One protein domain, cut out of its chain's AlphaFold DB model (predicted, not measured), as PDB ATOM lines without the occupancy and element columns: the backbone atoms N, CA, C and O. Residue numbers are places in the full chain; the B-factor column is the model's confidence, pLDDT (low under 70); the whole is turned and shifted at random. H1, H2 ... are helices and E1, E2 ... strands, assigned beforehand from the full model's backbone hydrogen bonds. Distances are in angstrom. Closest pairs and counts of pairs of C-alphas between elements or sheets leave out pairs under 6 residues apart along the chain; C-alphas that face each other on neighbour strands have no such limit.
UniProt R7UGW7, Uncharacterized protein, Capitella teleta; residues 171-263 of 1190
ATOM      1  N   ASP A 171      64.278 191.687 144.891       94.81
ATOM      2  CA  ASP A 171      65.427 192.338 145.534       94.81
ATOM      3  C   ASP A 171      65.075 192.780 146.959       94.81
ATOM      4  O   ASP A 171      65.825 192.504 147.901       94.81
ATOM      5  N   GLY A 172      63.890 193.366 147.147       96.94
ATOM      6  CA  GLY A 172      63.309 193.665 148.451       96.94
ATOM      7  C   GLY A 172      63.159 192.415 149.318       96.94
ATOM      8  O   GLY A 172      63.537 192.445 150.488       96.94
ATOM      9  N   LEU A 173      62.700 191.295 148.747       96.88
ATOM     10  CA  LEU A 173      62.581 190.026 149.471       96.88
ATOM     11  C   LEU A 173      63.947 189.486 149.920       96.88
ATOM     12  O   LEU A 173      64.110 189.116 151.083       96.88
ATOM     13  N   VAL A 174      64.959 189.484 149.050       95.94
ATOM     14  CA  VAL A 174      66.315 189.050 149.434       95.94
ATOM     15  C   VAL A 174      66.954 190.015 150.444       95.94
ATOM     16  O   VAL A 174      67.656 189.565 151.349       95.94
ATOM     17  N   SER A 175      66.684 191.318 150.349       96.75
ATOM     18  CA  SER A 175      67.134 192.326 151.320       96.75
ATOM     19  C   SER A 175      66.480 192.150 152.700       96.75
ATOM     20  O   SER A 175      67.166 192.177 153.725       96.75
ATOM     21  N   HIS A 176      65.173 191.865 152.737       97.75
ATOM     22  CA  HIS A 176      64.440 191.491 153.951       97.75
ATOM     23  C   HIS A 176      65.055 190.250 154.608       97.75
ATOM     24  O   HIS A 176      65.403 190.277 155.785       97.75
ATOM     25  N   TRP A 177      65.292 189.179 153.843       97.94
ATOM     26  CA  TRP A 177      65.946 187.974 154.365       97.94
ATOM     27  C   TRP A 177      67.315 188.265 154.983       97.94
ATOM     28  O   TRP A 177      67.577 187.850 156.113       97.94
ATOM     29  N   LYS A 178      68.163 189.029 154.281       97.31
ATOM     30  CA  LYS A 178      69.491 189.447 154.764       97.31
ATOM     31  C   LYS A 178      69.456 190.247 156.071       97.31
ATOM     32  O   LYS A 178      70.451 190.235 156.783       97.31
ATOM     33  N   SER A 179      68.364 190.953 156.361       97.31
ATOM     34  CA  SER A 179      68.248 191.867 157.509       97.31
ATOM     35  C   SER A 179      67.368 191.349 158.653       97.31
ATOM     36  O   SER A 179      67.426 191.910 159.745       97.31
ATOM     37  N   LYS A 180      66.561 190.299 158.431       97.94
ATOM     38  CA  LYS A 180      65.623 189.750 159.431       97.94
ATOM     39  C   LYS A 180      65.763 188.255 159.728       97.94
ATOM     40  O   LYS A 180      65.249 187.822 160.753       97.94
ATOM     41  N   HIS A 181      66.429 187.469 158.876       97.44
ATOM     42  CA  HIS A 181      66.493 186.002 159.031       97.44
ATOM     43  C   HIS A 181      67.903 185.400 158.944       97.44
ATOM     44  O   HIS A 181      68.097 184.258 159.351       97.44
ATOM     45  N   PHE A 182      68.890 186.149 158.447       97.81
ATOM     46  CA  PHE A 182      70.300 185.775 158.562       97.81
ATOM     47  C   PHE A 182      70.904 186.380 159.832       97.81
ATOM     48  O   PHE A 182      70.997 187.599 159.958       97.81
ATOM     49  N   VAL A 183      71.346 185.519 160.743       96.88
ATOM     50  CA  VAL A 183      72.069 185.873 161.973       96.88
ATOM     51  C   VAL A 183      73.579 185.756 161.701       96.88
ATOM     52  O   VAL A 183      73.974 184.907 160.894       96.88
ATOM     53  N   PRO A 184      74.452 186.579 162.313       96.44
ATOM     54  CA  PRO A 184      75.893 186.337 162.296       96.44
ATOM     55  C   PRO A 184      76.249 184.932 162.805       96.44
ATOM     56  O   PRO A 184      75.643 184.422 163.743       96.44
ATOM     57  N   ASP A 185      77.238 184.308 162.173       94.88
ATOM     58  CA  ASP A 185      77.780 182.993 162.534       94.88
ATOM     59  C   ASP A 185      79.312 183.054 162.478       94.88
ATOM     60  O   ASP A 185      79.871 183.880 161.753       94.88
ATOM     61  N   ALA A 186      80.008 182.157 163.181       91.25
ATOM     62  CA  ALA A 186      81.474 182.150 163.262       91.25
ATOM     63  C   ALA A 186      82.183 182.090 161.888       91.25
ATOM     64  O   ALA A 186      83.349 182.461 161.775       91.25
ATOM     65  N   ASN A 187      81.490 181.651 160.827       89.00
ATOM     66  CA  ASN A 187      82.019 181.586 159.459       89.00
ATOM     67  C   ASN A 187      81.380 182.605 158.483       89.00
ATOM     68  O   ASN A 187      81.658 182.565 157.277       89.00
ATOM     69  N   GLY A 188      80.526 183.519 158.964       94.12
ATOM     70  CA  GLY A 188      79.838 184.527 158.151       94.12
ATOM     71  C   GLY A 188      78.441 184.863 158.676       94.12
ATOM     72  O   GLY A 188      78.296 185.542 159.686       94.12
ATOM     73  N   THR A 189      77.406 184.432 157.955       96.62
ATOM     74  CA  THR A 189      76.001 184.576 158.365       96.62
ATOM     75  C   THR A 189      75.221 183.304 158.054       96.62
ATOM     76  O   THR A 189      75.448 182.669 157.024       96.62
ATOM     77  N   ALA A 190      74.275 182.922 158.907       97.25
ATOM     78  CA  ALA A 190      73.467 181.719 158.737       97.25
ATOM     79  C   ALA A 190      71.980 181.973 159.000       97.25
ATOM     80  O   ALA A 190      71.617 182.807 159.825       97.25
ATOM     81  N   VAL A 191      71.121 181.200 158.334       97.75
ATOM     82  CA  VAL A 191      69.740 180.988 158.796       97.75
ATOM     83  C   VAL A 191      69.735 179.725 159.651       97.75
ATOM     84  O   VAL A 191      70.087 178.654 159.156       97.75
ATOM     85  N   GLN A 192      69.359 179.827 160.923       97.38
ATOM     86  CA  GLN A 192      69.114 178.662 161.778       97.38
ATOM     87  C   GLN A 192      67.642 178.256 161.667       97.38
ATOM     88  O   GLN A 192      66.767 179.117 161.611       97.38
ATOM     89  N   CYS A 193      67.354 176.954 161.615       97.44
ATOM     90  CA  CYS A 193      65.972 176.497 161.640       97.44
ATOM     91  C   CYS A 193      65.380 176.625 163.048       97.44
ATOM     92  O   CYS A 193      65.937 176.103 164.005       97.44
ATOM     93  N   ALA A 194      64.202 177.241 163.165       95.38
ATOM     94  CA  ALA A 194      63.471 177.350 164.432       95.38
ATOM     95  C   ALA A 194      62.940 176.002 164.981       95.38
ATOM     96  O   ALA A 194      62.272 175.982 166.007       95.38
ATOM     97  N   GLN A 195      63.178 174.888 164.278       96.31
ATOM     98  CA  GLN A 195      62.632 173.559 164.591       96.31
ATOM     99  C   GLN A 195      63.713 172.457 164.684       96.31
ATOM    100  O   GLN A 195      63.373 171.305 164.924       96.31
ATOM    101  N   CYS A 196      65.001 172.778 164.468       96.25
ATOM    102  CA  CYS A 196      66.162 171.921 164.789       96.25
ATOM    103  C   CYS A 196      67.489 172.664 164.537       96.25
ATOM    104  O   CYS A 196      67.526 173.649 163.802       96.25
ATOM    105  N   ASP A 197      68.609 172.104 164.990       95.62
ATOM    106  CA  ASP A 197      69.960 172.691 164.898       95.62
ATOM    107  C   ASP A 197      70.560 172.791 163.479       95.62
ATOM    108  O   ASP A 197      71.736 173.115 163.302       95.62
ATOM    109  N   CYS A 198      69.777 172.533 162.427       96.31
ATOM    110  CA  CYS A 198      70.227 172.698 161.047       96.31
ATOM    111  C   CYS A 198      70.430 174.184 160.704       96.31
ATOM    112  O   CYS A 198      69.470 174.928 160.480       96.31
ATOM    113  N   LYS A 199      71.700 174.600 160.611       96.12
ATOM    114  CA  LYS A 199      72.122 175.947 160.193       96.12
ATOM    115  C   LYS A 199      72.505 175.990 158.711       96.12
ATOM    116  O   LYS A 199      73.257 175.151 158.215       96.12
ATOM    117  N   TYR A 200      72.029 177.013 158.010       96.56
ATOM    118  CA  TYR A 200      72.245 177.257 156.583       96.56
ATOM    119  C   TYR A 200      73.186 178.453 156.401       96.56
ATOM    120  O   TYR A 200      72.754 179.590 156.203       96.56
ATOM    121  N   ALA A 201      74.487 178.187 156.536       94.62
ATOM    122  CA  ALA A 201      75.538 179.200 156.558       94.62
ATOM    123  C   ALA A 201      76.015 179.643 155.161       94.62
ATOM    124  O   ALA A 201      76.200 178.840 154.241       94.62
ATOM    125  N   LEU A 202      76.294 180.941 155.032       93.12
ATOM    126  CA  LEU A 202      76.970 181.582 153.913       93.12
ATOM    127  C   LEU A 202      78.191 182.352 154.421       93.12
ATOM    128  O   LEU A 202      78.112 183.144 155.356       93.12
ATOM    129  N   THR A 203      79.324 182.184 153.741       91.44
ATOM    130  CA  THR A 203      80.504 183.016 153.998       91.44
ATOM    131  C   THR A 203      80.219 184.473 153.636       91.44
ATOM    132  O   THR A 203      79.467 184.750 152.696       91.44
ATOM    133  N   ALA A 204      80.872 185.425 154.308       87.94
ATOM    134  CA  ALA A 204      80.651 186.861 154.086       87.94
ATOM    135  C   ALA A 204      80.805 187.302 152.609       87.94
ATOM    136  O   ALA A 204      80.114 188.213 152.150       87.94
ATOM    137  N   GLN A 205      81.661 186.629 151.827       86.31
ATOM    138  CA  GLN A 205      81.799 186.868 150.384       86.31
ATOM    139  C   GLN A 205      80.574 186.388 149.577       86.31
ATOM    140  O   GLN A 205      80.172 187.053 148.622       86.31
ATOM    141  N   ARG A 206      79.972 185.252 149.956       88.06
ATOM    142  CA  ARG A 206      78.759 184.705 149.323       88.06
ATOM    143  C   ARG A 206      77.504 185.462 149.728       88.06
ATOM    144  O   ARG A 206      76.678 185.737 148.871       88.06
ATOM    145  N   PHE A 207      77.392 185.884 150.985       91.75
ATOM    146  CA  PHE A 207      76.253 186.664 151.481       91.75
ATOM    147  C   PHE A 207      76.022 187.973 150.697       91.75
ATOM    148  O   PHE A 207      74.889 188.424 150.514       91.75
ATOM    149  N   ARG A 208      77.087 188.564 150.135       88.38
ATOM    150  CA  ARG A 208      76.980 189.722 149.230       88.38
ATOM    151  C   ARG A 208      76.254 189.388 147.916       88.38
ATOM    152  O   ARG A 208      75.562 190.253 147.385       88.38
ATOM    153  N   ARG A 209      76.348 188.154 147.410       89.94
ATOM    154  CA  ARG A 209      75.776 187.719 146.124       89.94
ATOM    155  C   ARG A 209      74.310 187.311 146.260       89.94
ATOM    156  O   ARG A 209      73.966 186.388 146.991       89.94
ATOM    157  N   PHE A 210      73.456 187.966 145.479       92.12
ATOM    158  CA  PHE A 210      72.010 187.728 145.421       92.12
ATOM    159  C   PHE A 210      71.639 186.249 145.195       92.12
ATOM    160  O   PHE A 210      70.891 185.664 145.977       92.12
ATOM    161  N   THR A 211      72.230 185.613 144.180       90.62
ATOM    162  CA  THR A 211      71.941 184.219 143.802       90.62
ATOM    163  C   THR A 211      72.378 183.192 144.848       90.62
ATOM    164  O   THR A 211      71.697 182.180 145.017       90.62
ATOM    165  N   ASP A 212      73.473 183.437 145.574       93.44
ATOM    166  CA  ASP A 212      73.931 182.553 146.657       93.44
ATOM    167  C   ASP A 212      72.948 182.611 147.847       93.44
ATOM    168  O   ASP A 212      72.610 181.574 148.420       93.44
ATOM    169  N   VAL A 213      72.404 183.798 148.157       95.00
ATOM    170  CA  VAL A 213      71.365 183.976 149.190       95.00
ATOM    171  C   VAL A 213      70.038 183.332 148.782       95.00
ATOM    172  O   VAL A 213      69.490 182.561 149.565       95.00
ATOM    173  N   GLN A 214      69.557 183.533 147.550       95.19
ATOM    174  CA  GLN A 214      68.365 182.830 147.047       95.19
ATOM    175  C   GLN A 214      68.513 181.302 147.089       95.19
ATOM    176  O   GLN A 214      67.578 180.594 147.465       95.19
ATOM    177  N   SER A 215      69.695 180.792 146.730       94.31
ATOM    178  CA  SER A 215      69.991 179.357 146.788       94.31
ATOM    179  C   SER A 215      69.901 178.838 148.225       94.31
ATOM    180  O   SER A 215      69.283 177.802 148.465       94.31
ATOM    181  N   CYS A 216      70.460 179.585 149.182       96.19
ATOM    182  CA  CYS A 216      70.387 179.282 150.609       96.19
ATOM    183  C   CYS A 216      68.935 179.247 151.119       96.19
ATOM    184  O   CYS A 216      68.514 178.245 151.696       96.19
ATOM    185  N   ILE A 217      68.139 180.276 150.796       97.12
ATOM    186  CA  ILE A 217      66.706 180.360 151.121       97.12
ATOM    187  C   ILE A 217      65.937 179.157 150.542       97.12
ATOM    188  O   ILE A 217      65.105 178.567 151.229       97.12
ATOM    189  N   SER A 218      66.238 178.727 149.308       96.19
ATOM    190  CA  SER A 218      65.597 177.547 148.711       96.19
ATOM    191  C   SER A 218      65.982 176.240 149.408       96.19
ATOM    192  O   SER A 218      65.108 175.399 149.630       96.19
ATOM    193  N   PHE A 219      67.250 176.053 149.790       95.19
ATOM    194  CA  PHE A 219      67.663 174.880 150.568       95.19
ATOM    195  C   PHE A 219      67.001 174.849 151.949       95.19
ATOM    196  O   PHE A 219      66.491 173.801 152.343       95.19
ATOM    197  N   TYR A 220      66.946 175.993 152.633       97.38
ATOM    198  CA  TYR A 220      66.294 176.143 153.930       97.38
ATOM    199  C   TYR A 220      64.782 175.846 153.862       97.38
ATOM    200  O   TYR A 220      64.278 175.022 154.627       97.38
ATOM    201  N   PHE A 221      64.071 176.393 152.868       97.38
ATOM    202  CA  PHE A 221      62.657 176.078 152.620       97.38
ATOM    203  C   PHE A 221      62.427 174.578 152.380       97.38
ATOM    204  O   PHE A 221      61.567 173.954 153.000       97.38
ATOM    205  N   ASN A 222      63.233 173.964 151.502       95.00
ATOM    206  CA  ASN A 222      63.126 172.533 151.200       95.00
ATOM    207  C   ASN A 222      63.471 171.649 152.409       95.00
ATOM    208  O   ASN A 222      62.986 170.522 152.475       95.00
ATOM    209  N   HIS A 223      64.287 172.133 153.347       96.62
ATOM    210  CA  HIS A 223      64.523 171.470 154.626       96.62
ATOM    211  C   HIS A 223      63.281 171.530 155.520       96.62
ATOM    212  O   HIS A 223      62.815 170.470 155.933       96.62
ATOM    213  N   ARG A 224      62.689 172.716 155.742       96.94
ATOM    214  CA  ARG A 224      61.479 172.852 156.574       96.94
ATOM    215  C   ARG A 224      60.340 171.953 156.097       96.94
ATOM    216  O   ARG A 224      59.799 171.187 156.891       96.94
ATOM    217  N   VAL A 225      60.040 171.959 154.796       95.88
ATOM    218  CA  VAL A 225      58.984 171.103 154.219       95.88
ATOM    219  C   VAL A 225      59.283 169.607 154.410       95.88
ATOM    220  O   VAL A 225      58.370 168.827 154.656       95.88
ATOM    221  N   LYS A 226      60.553 169.183 154.324       93.69
ATOM    222  CA  LYS A 226      60.942 167.757 154.369       93.69
ATOM    223  C   LYS A 226      61.283 167.207 155.753       93.69
ATOM    224  O   LYS A 226      61.462 165.997 155.872       93.69
ATOM    225  N   LYS A 227      61.448 168.063 156.761       96.19
ATOM    226  CA  LYS A 227      61.815 167.652 158.125       96.19
ATOM    227  C   LYS A 227      60.802 168.042 159.190       96.19
ATOM    228  O   LYS A 227      60.676 167.297 160.151       96.19
ATOM    229  N   HIS A 228      60.054 169.122 158.980       95.50
ATOM    230  CA  HIS A 228      59.234 169.749 160.024       95.50
ATOM    231  C   HIS A 228      57.762 169.901 159.631       95.50
ATOM    232  O   HIS A 228      57.080 170.787 160.138       95.50
ATOM    233  N   ALA A 229      57.305 169.093 158.665       92.38
ATOM    234  CA  ALA A 229      55.953 169.116 158.090       92.38
ATOM    235  C   ALA A 229      55.454 170.527 157.694       92.38
ATOM    236  O   ALA A 229      54.256 170.804 157.712       92.38
ATOM    237  N   PHE A 230      56.379 171.435 157.355       97.00
ATOM    238  CA  PHE A 230      56.080 172.856 157.203       97.00
ATOM    239  C   PHE A 230      55.056 173.103 156.093       97.00
ATOM    240  O   PHE A 230      55.305 172.792 154.923       97.00
ATOM    241  N   GLN A 231      53.916 173.687 156.471       96.38
ATOM    242  CA  GLN A 231      52.850 174.037 155.540       96.38
ATOM    243  C   GLN A 231      53.366 175.065 154.530       96.38
ATOM    244  O   GLN A 231      53.777 176.167 154.886       96.38
ATOM    245  N   VAL A 232      53.357 174.685 153.254       96.81
ATOM    246  CA  VAL A 232      53.799 175.533 152.141       96.81
ATOM    247  C   VAL A 232      52.848 176.726 152.018       96.81
ATOM    248  O   VAL A 232      51.670 176.508 151.724       96.81
ATOM    249  N   PRO A 233      53.313 177.980 152.188       96.81
ATOM    250  CA  PRO A 233      52.445 179.137 152.014       96.81
ATOM    251  C   PRO A 233      51.929 179.210 150.571       96.81
ATOM    252  O   PRO A 233      52.704 178.947 149.649       96.81
ATOM    253  N   PRO A 234      50.673 179.632 150.331       96.38
ATOM    254  CA  PRO A 234      50.067 179.623 148.995       96.38
ATOM    255  C   PRO A 234      50.786 180.537 147.989       96.38
ATOM    256  O   PRO A 234      50.629 180.367 146.780       96.38
ATOM    257  N   PHE A 235      51.604 181.478 148.471       96.75
ATOM    258  CA  PHE A 235      52.450 182.325 147.633       96.75
ATOM    259  C   PHE A 235      53.771 181.672 147.182       96.75
ATOM    260  O   PHE A 235      54.468 182.250 146.345       96.75
ATOM    261  N   VAL A 236      54.132 180.485 147.692       97.31
ATOM    262  CA  VAL A 236      55.309 179.714 147.252       97.31
ATOM    263  C   VAL A 236      54.871 178.581 146.330       97.31
ATOM    264  O   VAL A 236      54.152 177.660 146.707       97.31
ATOM    265  N   LYS A 237      55.340 178.636 145.089       96.56
ATOM    266  CA  LYS A 237      54.889 177.766 144.009       96.56
ATOM    267  C   LYS A 237      55.581 176.406 144.040       96.56
ATOM    268  O   LYS A 237      56.809 176.310 143.965       96.56
ATOM    269  N   SER A 238      54.780 175.349 144.067       95.75
ATOM    270  CA  SER A 238      55.237 173.976 143.879       95.75
ATOM    271  C   SER A 238      55.407 173.614 142.397       95.75
ATOM    272  O   SER A 238      54.771 174.167 141.498       95.75
ATOM    273  N   PHE A 239      56.277 172.640 142.160       95.06
ATOM    274  CA  PHE A 239      56.464 171.918 140.912       95.06
ATOM    275  C   PHE A 239      56.308 170.433 141.238       95.06
ATOM    276  O   PHE A 239      57.169 169.847 141.900       95.06
ATOM    277  N   GLN A 240      55.194 169.844 140.815       95.00
ATOM    278  CA  GLN A 240      55.026 168.393 140.789       95.00
ATOM    279  C   GLN A 240      55.810 167.814 139.602       95.00
ATOM    280  O   GLN A 240      56.187 168.546 138.682       95.00
ATOM    281  N   CYS A 241      56.094 166.516 139.629       93.19
ATOM    282  CA  CYS A 241      56.676 165.829 138.486       93.19
ATOM    283  C   CYS A 241      55.583 165.465 137.475       93.19
ATOM    284  O   CYS A 241      54.622 164.796 137.835       93.19
ATOM    285  N   ASP A 242      55.755 165.847 136.206       89.44
ATOM    286  CA  ASP A 242      54.787 165.567 135.129       89.44
ATOM    287  C   ASP A 242      54.693 164.065 134.748       89.44
ATOM    288  O   ASP A 242      53.960 163.700 133.831       89.44
ATOM    289  N   PHE A 243      55.446 163.180 135.415       84.31
ATOM    290  CA  PHE A 243      55.372 161.730 135.216       84.31
ATOM    291  C   PHE A 243      54.245 161.108 136.065       84.31
ATOM    292  O   PHE A 243      54.220 161.333 137.280       84.31
ATOM    293  N   PRO A 244      53.373 160.259 135.480       80.88
ATOM    294  CA  PRO A 244      52.361 159.511 136.223       80.88
ATOM    295  C   PRO A 244      52.933 158.783 137.446       80.88
ATOM    296  O   PRO A 244      54.047 158.262 137.413       80.88
ATOM    297  N   HIS A 245      52.161 158.769 138.535       83.31
ATOM    298  CA  HIS A 245      52.506 158.175 139.837       83.31
ATOM    299  C   HIS A 245      53.754 158.756 140.539       83.31
ATOM    300  O   HIS A 245      54.096 158.321 141.640       83.31
ATOM    301  N   CYS A 246      54.427 159.767 139.975       90.19
ATOM    302  CA  CYS A 246      55.587 160.381 140.608       90.19
ATOM    303  C   CYS A 246      55.178 161.471 141.613       90.19
ATOM    304  O   CYS A 246      55.055 162.648 141.281       90.19
ATOM    305  N   THR A 247      55.043 161.093 142.885       92.12
ATOM    306  CA  THR A 247      54.689 161.981 144.013       92.12
ATOM    307  C   THR A 247      55.765 163.022 144.377       92.12
ATOM    308  O   THR A 247      55.669 163.692 145.405       92.12
ATOM    309  N   PHE A 248      56.816 163.184 143.565       93.38
ATOM    310  CA  PHE A 248      57.899 164.117 143.851       93.38
ATOM    311  C   PHE A 248      57.469 165.572 143.627       93.38
ATOM    312  O   PHE A 248      57.199 165.996 142.502       93.38
ATOM    313  N   VAL A 249      57.501 166.354 144.707       92.06
ATOM    314  CA  VAL A 249      57.292 167.806 144.692       92.06
ATOM    315  C   VAL A 249      58.606 168.528 145.001       92.06
ATOM    316  O   VAL A 249      59.353 168.151 145.908       92.06
ATOM    317  N   ALA A 250      58.880 169.597 144.257       93.62
ATOM    318  CA  ALA A 250      59.957 170.543 144.527       93.62
ATOM    319  C   ALA A 250      59.458 171.989 144.421       93.62
ATOM    320  O   ALA A 250      58.423 172.252 143.822       93.62
ATOM    321  N   TYR A 251      60.214 172.938 144.975       95.19
ATOM    322  CA  TYR A 251      59.808 174.353 145.059       95.19
ATOM    323  C   TYR A 251      60.727 175.300 144.274       95.19
ATOM    324  O   TYR A 251      60.534 176.511 144.268       95.19
ATOM    325  N   SER A 252      61.725 174.754 143.571       93.81
ATOM    326  CA  SER A 252      62.585 175.491 142.641       93.81
ATOM    327  C   SER A 252      62.781 174.721 141.336       93.81
ATOM    328  O   SER A 252      62.853 173.487 141.323       93.81
ATOM    329  N   VAL A 253      62.906 175.463 140.229       89.94
ATOM    330  CA  VAL A 253      63.045 174.902 138.870       89.94
ATOM    331  C   VAL A 253      64.276 173.995 138.768       89.94
ATOM    332  O   VAL A 253      64.222 172.949 138.125       89.94
ATOM    333  N   TYR A 254      65.368 174.345 139.457       90.25
ATOM    334  CA  TYR A 254      66.559 173.502 139.551       90.25
ATOM    335  C   TYR A 254      66.265 172.124 140.165       90.25
ATOM    336  O   TYR A 254      66.745 171.118 139.651       90.25
ATOM    337  N   LEU A 255      65.488 172.048 141.251       86.56
ATOM    338  CA  LEU A 255      65.264 170.787 141.963       86.56
ATOM    339  C   LEU A 255      64.338 169.837 141.195       86.56
ATOM    340  O   LEU A 255      64.640 168.644 141.142       86.56
ATOM    341  N   ILE A 256      63.276 170.344 140.554       92.25
ATOM    342  CA  ILE A 256      62.427 169.505 139.689       92.25
ATOM    343  C   ILE A 256      63.180 169.059 138.430       92.25
ATOM    344  O   ILE A 256      63.120 167.889 138.060       92.25
ATOM    345  N   LYS A 257      63.993 169.945 137.837       89.25
ATOM    346  CA  LYS A 257      64.855 169.597 136.704       89.25
ATOM    347  C   LYS A 257      65.907 168.547 137.083       89.25
ATOM    348  O   LYS A 257      66.081 167.574 136.361       89.25
ATOM    349  N   ARG A 258      66.581 168.690 138.230       84.69
ATOM    350  CA  ARG A 258      67.557 167.692 138.696       84.69
ATOM    351  C   ARG A 258      66.883 166.353 138.997       84.69
ATOM    352  O   ARG A 258      67.488 165.312 138.765       84.69
ATOM    353  N   HIS A 259      65.642 166.366 139.488       89.94
ATOM    354  CA  HIS A 259      64.845 165.154 139.653       89.94
ATOM    355  C   HIS A 259      64.597 164.463 138.302       89.94
ATOM    356  O   HIS A 259      64.982 163.303 138.172       89.94
ATOM    357  N   THR A 260      64.082 165.163 137.283       85.31
ATOM    358  CA  THR A 260      63.828 164.559 135.960       85.31
ATOM    359  C   THR A 260      65.113 164.146 135.231       85.31
ATOM    360  O   THR A 260      65.155 163.059 134.662       85.31
ATOM    361  N   GLU A 261      66.206 164.911 135.331       82.31
ATOM    362  CA  GLU A 261      67.527 164.534 134.786       82.31
ATOM    363  C   GLU A 261      68.148 163.314 135.493       82.31
ATOM    364  O   GLU A 261      68.834 162.509 134.861       82.31
ATOM    365  N   SER A 262      67.886 163.122 136.792       75.56
ATOM    366  CA  SER A 262      68.265 161.899 137.525       75.56
ATOM    367  C   SER A 262      67.236 160.759 137.400       75.56
ATOM    368  O   SER A 262      67.468 159.656 137.901       75.56
ATOM    369  N   GLY A 263      66.122 161.010 136.706       53.31
ATOM    370  CA  GLY A 263      64.858 160.266 136.708       53.31
ATOM    371  C   GLY A 263      64.853 158.899 136.020       53.31
ATOM    372  O   GLY A 263      63.873 158.544 135.368       53.31
TER     373      GLY A 263
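AT A GLANCE: This is residues 171 to 263 of the 1190 residues of an uncharacterized protein of Capitella teleta (UniProt R7UGW7). A small wall of three short strands, E1, E2 and E3, has the long helix H3 over one face, and beyond H3, away from the sheet, a long loop folds back on itself beside a last short helix, H4. H1 crosses the beginning of H3, and little H2 makes the corner between the sheet and H3. The printed part has 93 residues with four named helices and three named strands, in the order H1 E1 E2 E3 H2 H3 H4; the sheet's order is E1, E2, E3, antiparallel, and the class is mixed, helices and strands. It is only just compact, close to loose, with a radius of gyration of the C-alphas of 14.6 A, and it is elongated, spanning 45 by 26 by 24 A.

HOW THE PARTS SIT: E1 (residues 183 to 185), E2 (188 to 192) and E3 (199 to 202) form a meander, each strand the antiparallel neighbour of the one before. The hairpin E1 and E2 has N 183 and O 190 within hydrogen-bond range at 2.9 A; the hairpin E2 and E3 has N 200 and O 191 at 2.8 A. H3 (residues 210 to 227) is on the sheet at a height of 9.7 A, two layers of helix and sheet, and lies over E3, with 2 C-alphas falling on E2, only just short of lying over it. H3 runs along the strands, at 9 degrees to E3 on the local plane; the closest C-alphas, of Tyr 200 and Cys 216, are 6.6 A apart. H2 (residues 204 to 207) is on the same face, over none of the strands; H2 and H3 only just touch, with 3 pairs of C-alphas within 8 A, and only at the corner, Arg 206 and Asp 212 being closest at 5.9 A. H1 (residues 171 to 180) only grazes the sheet with residues 177 to 180. It only just touches H3, with 3 pairs of C-alphas within 8 A, the closest being Val 174 and Gln 214 at 7.0 A, at a steep tilt of 65 degrees, the same way. H4 (residues 253 to 261) is not on the sheet and is apart from H3. In H1, H3 and H4 every O i to N i+4 pair is within hydrogen-bond range; H2 is too short for such a pair.

IN THESE COORDINATES: E2 is 12.7 A from first to last C-alpha, E3 9.7 A and E1 6.4 A. H3 is 25.9 A long, from C-alpha 210 at (72.010, 187.728, 145.421) to C-alpha 227 at (61.815, 167.652, 158.125). H1 is 14.1 A long and begins at (65.427, 192.338, 145.534), H2 is 5.1 A long, and H4, 12.0 A long, ends at C-alpha 261, (67.527, 164.534, 134.786).

THE WHOLE: The two C-alphas farthest apart, of Ala 186 and Pro 244, are 45.7 A from each other. The printed part has no cut. The link from H3 to H4, residues 228 to 252, is long, and within it residues 239 to 240 pair antiparallel with residues 249 to 250. The mean pLDDT of the printed part is 93.1, with residue 263 under 70.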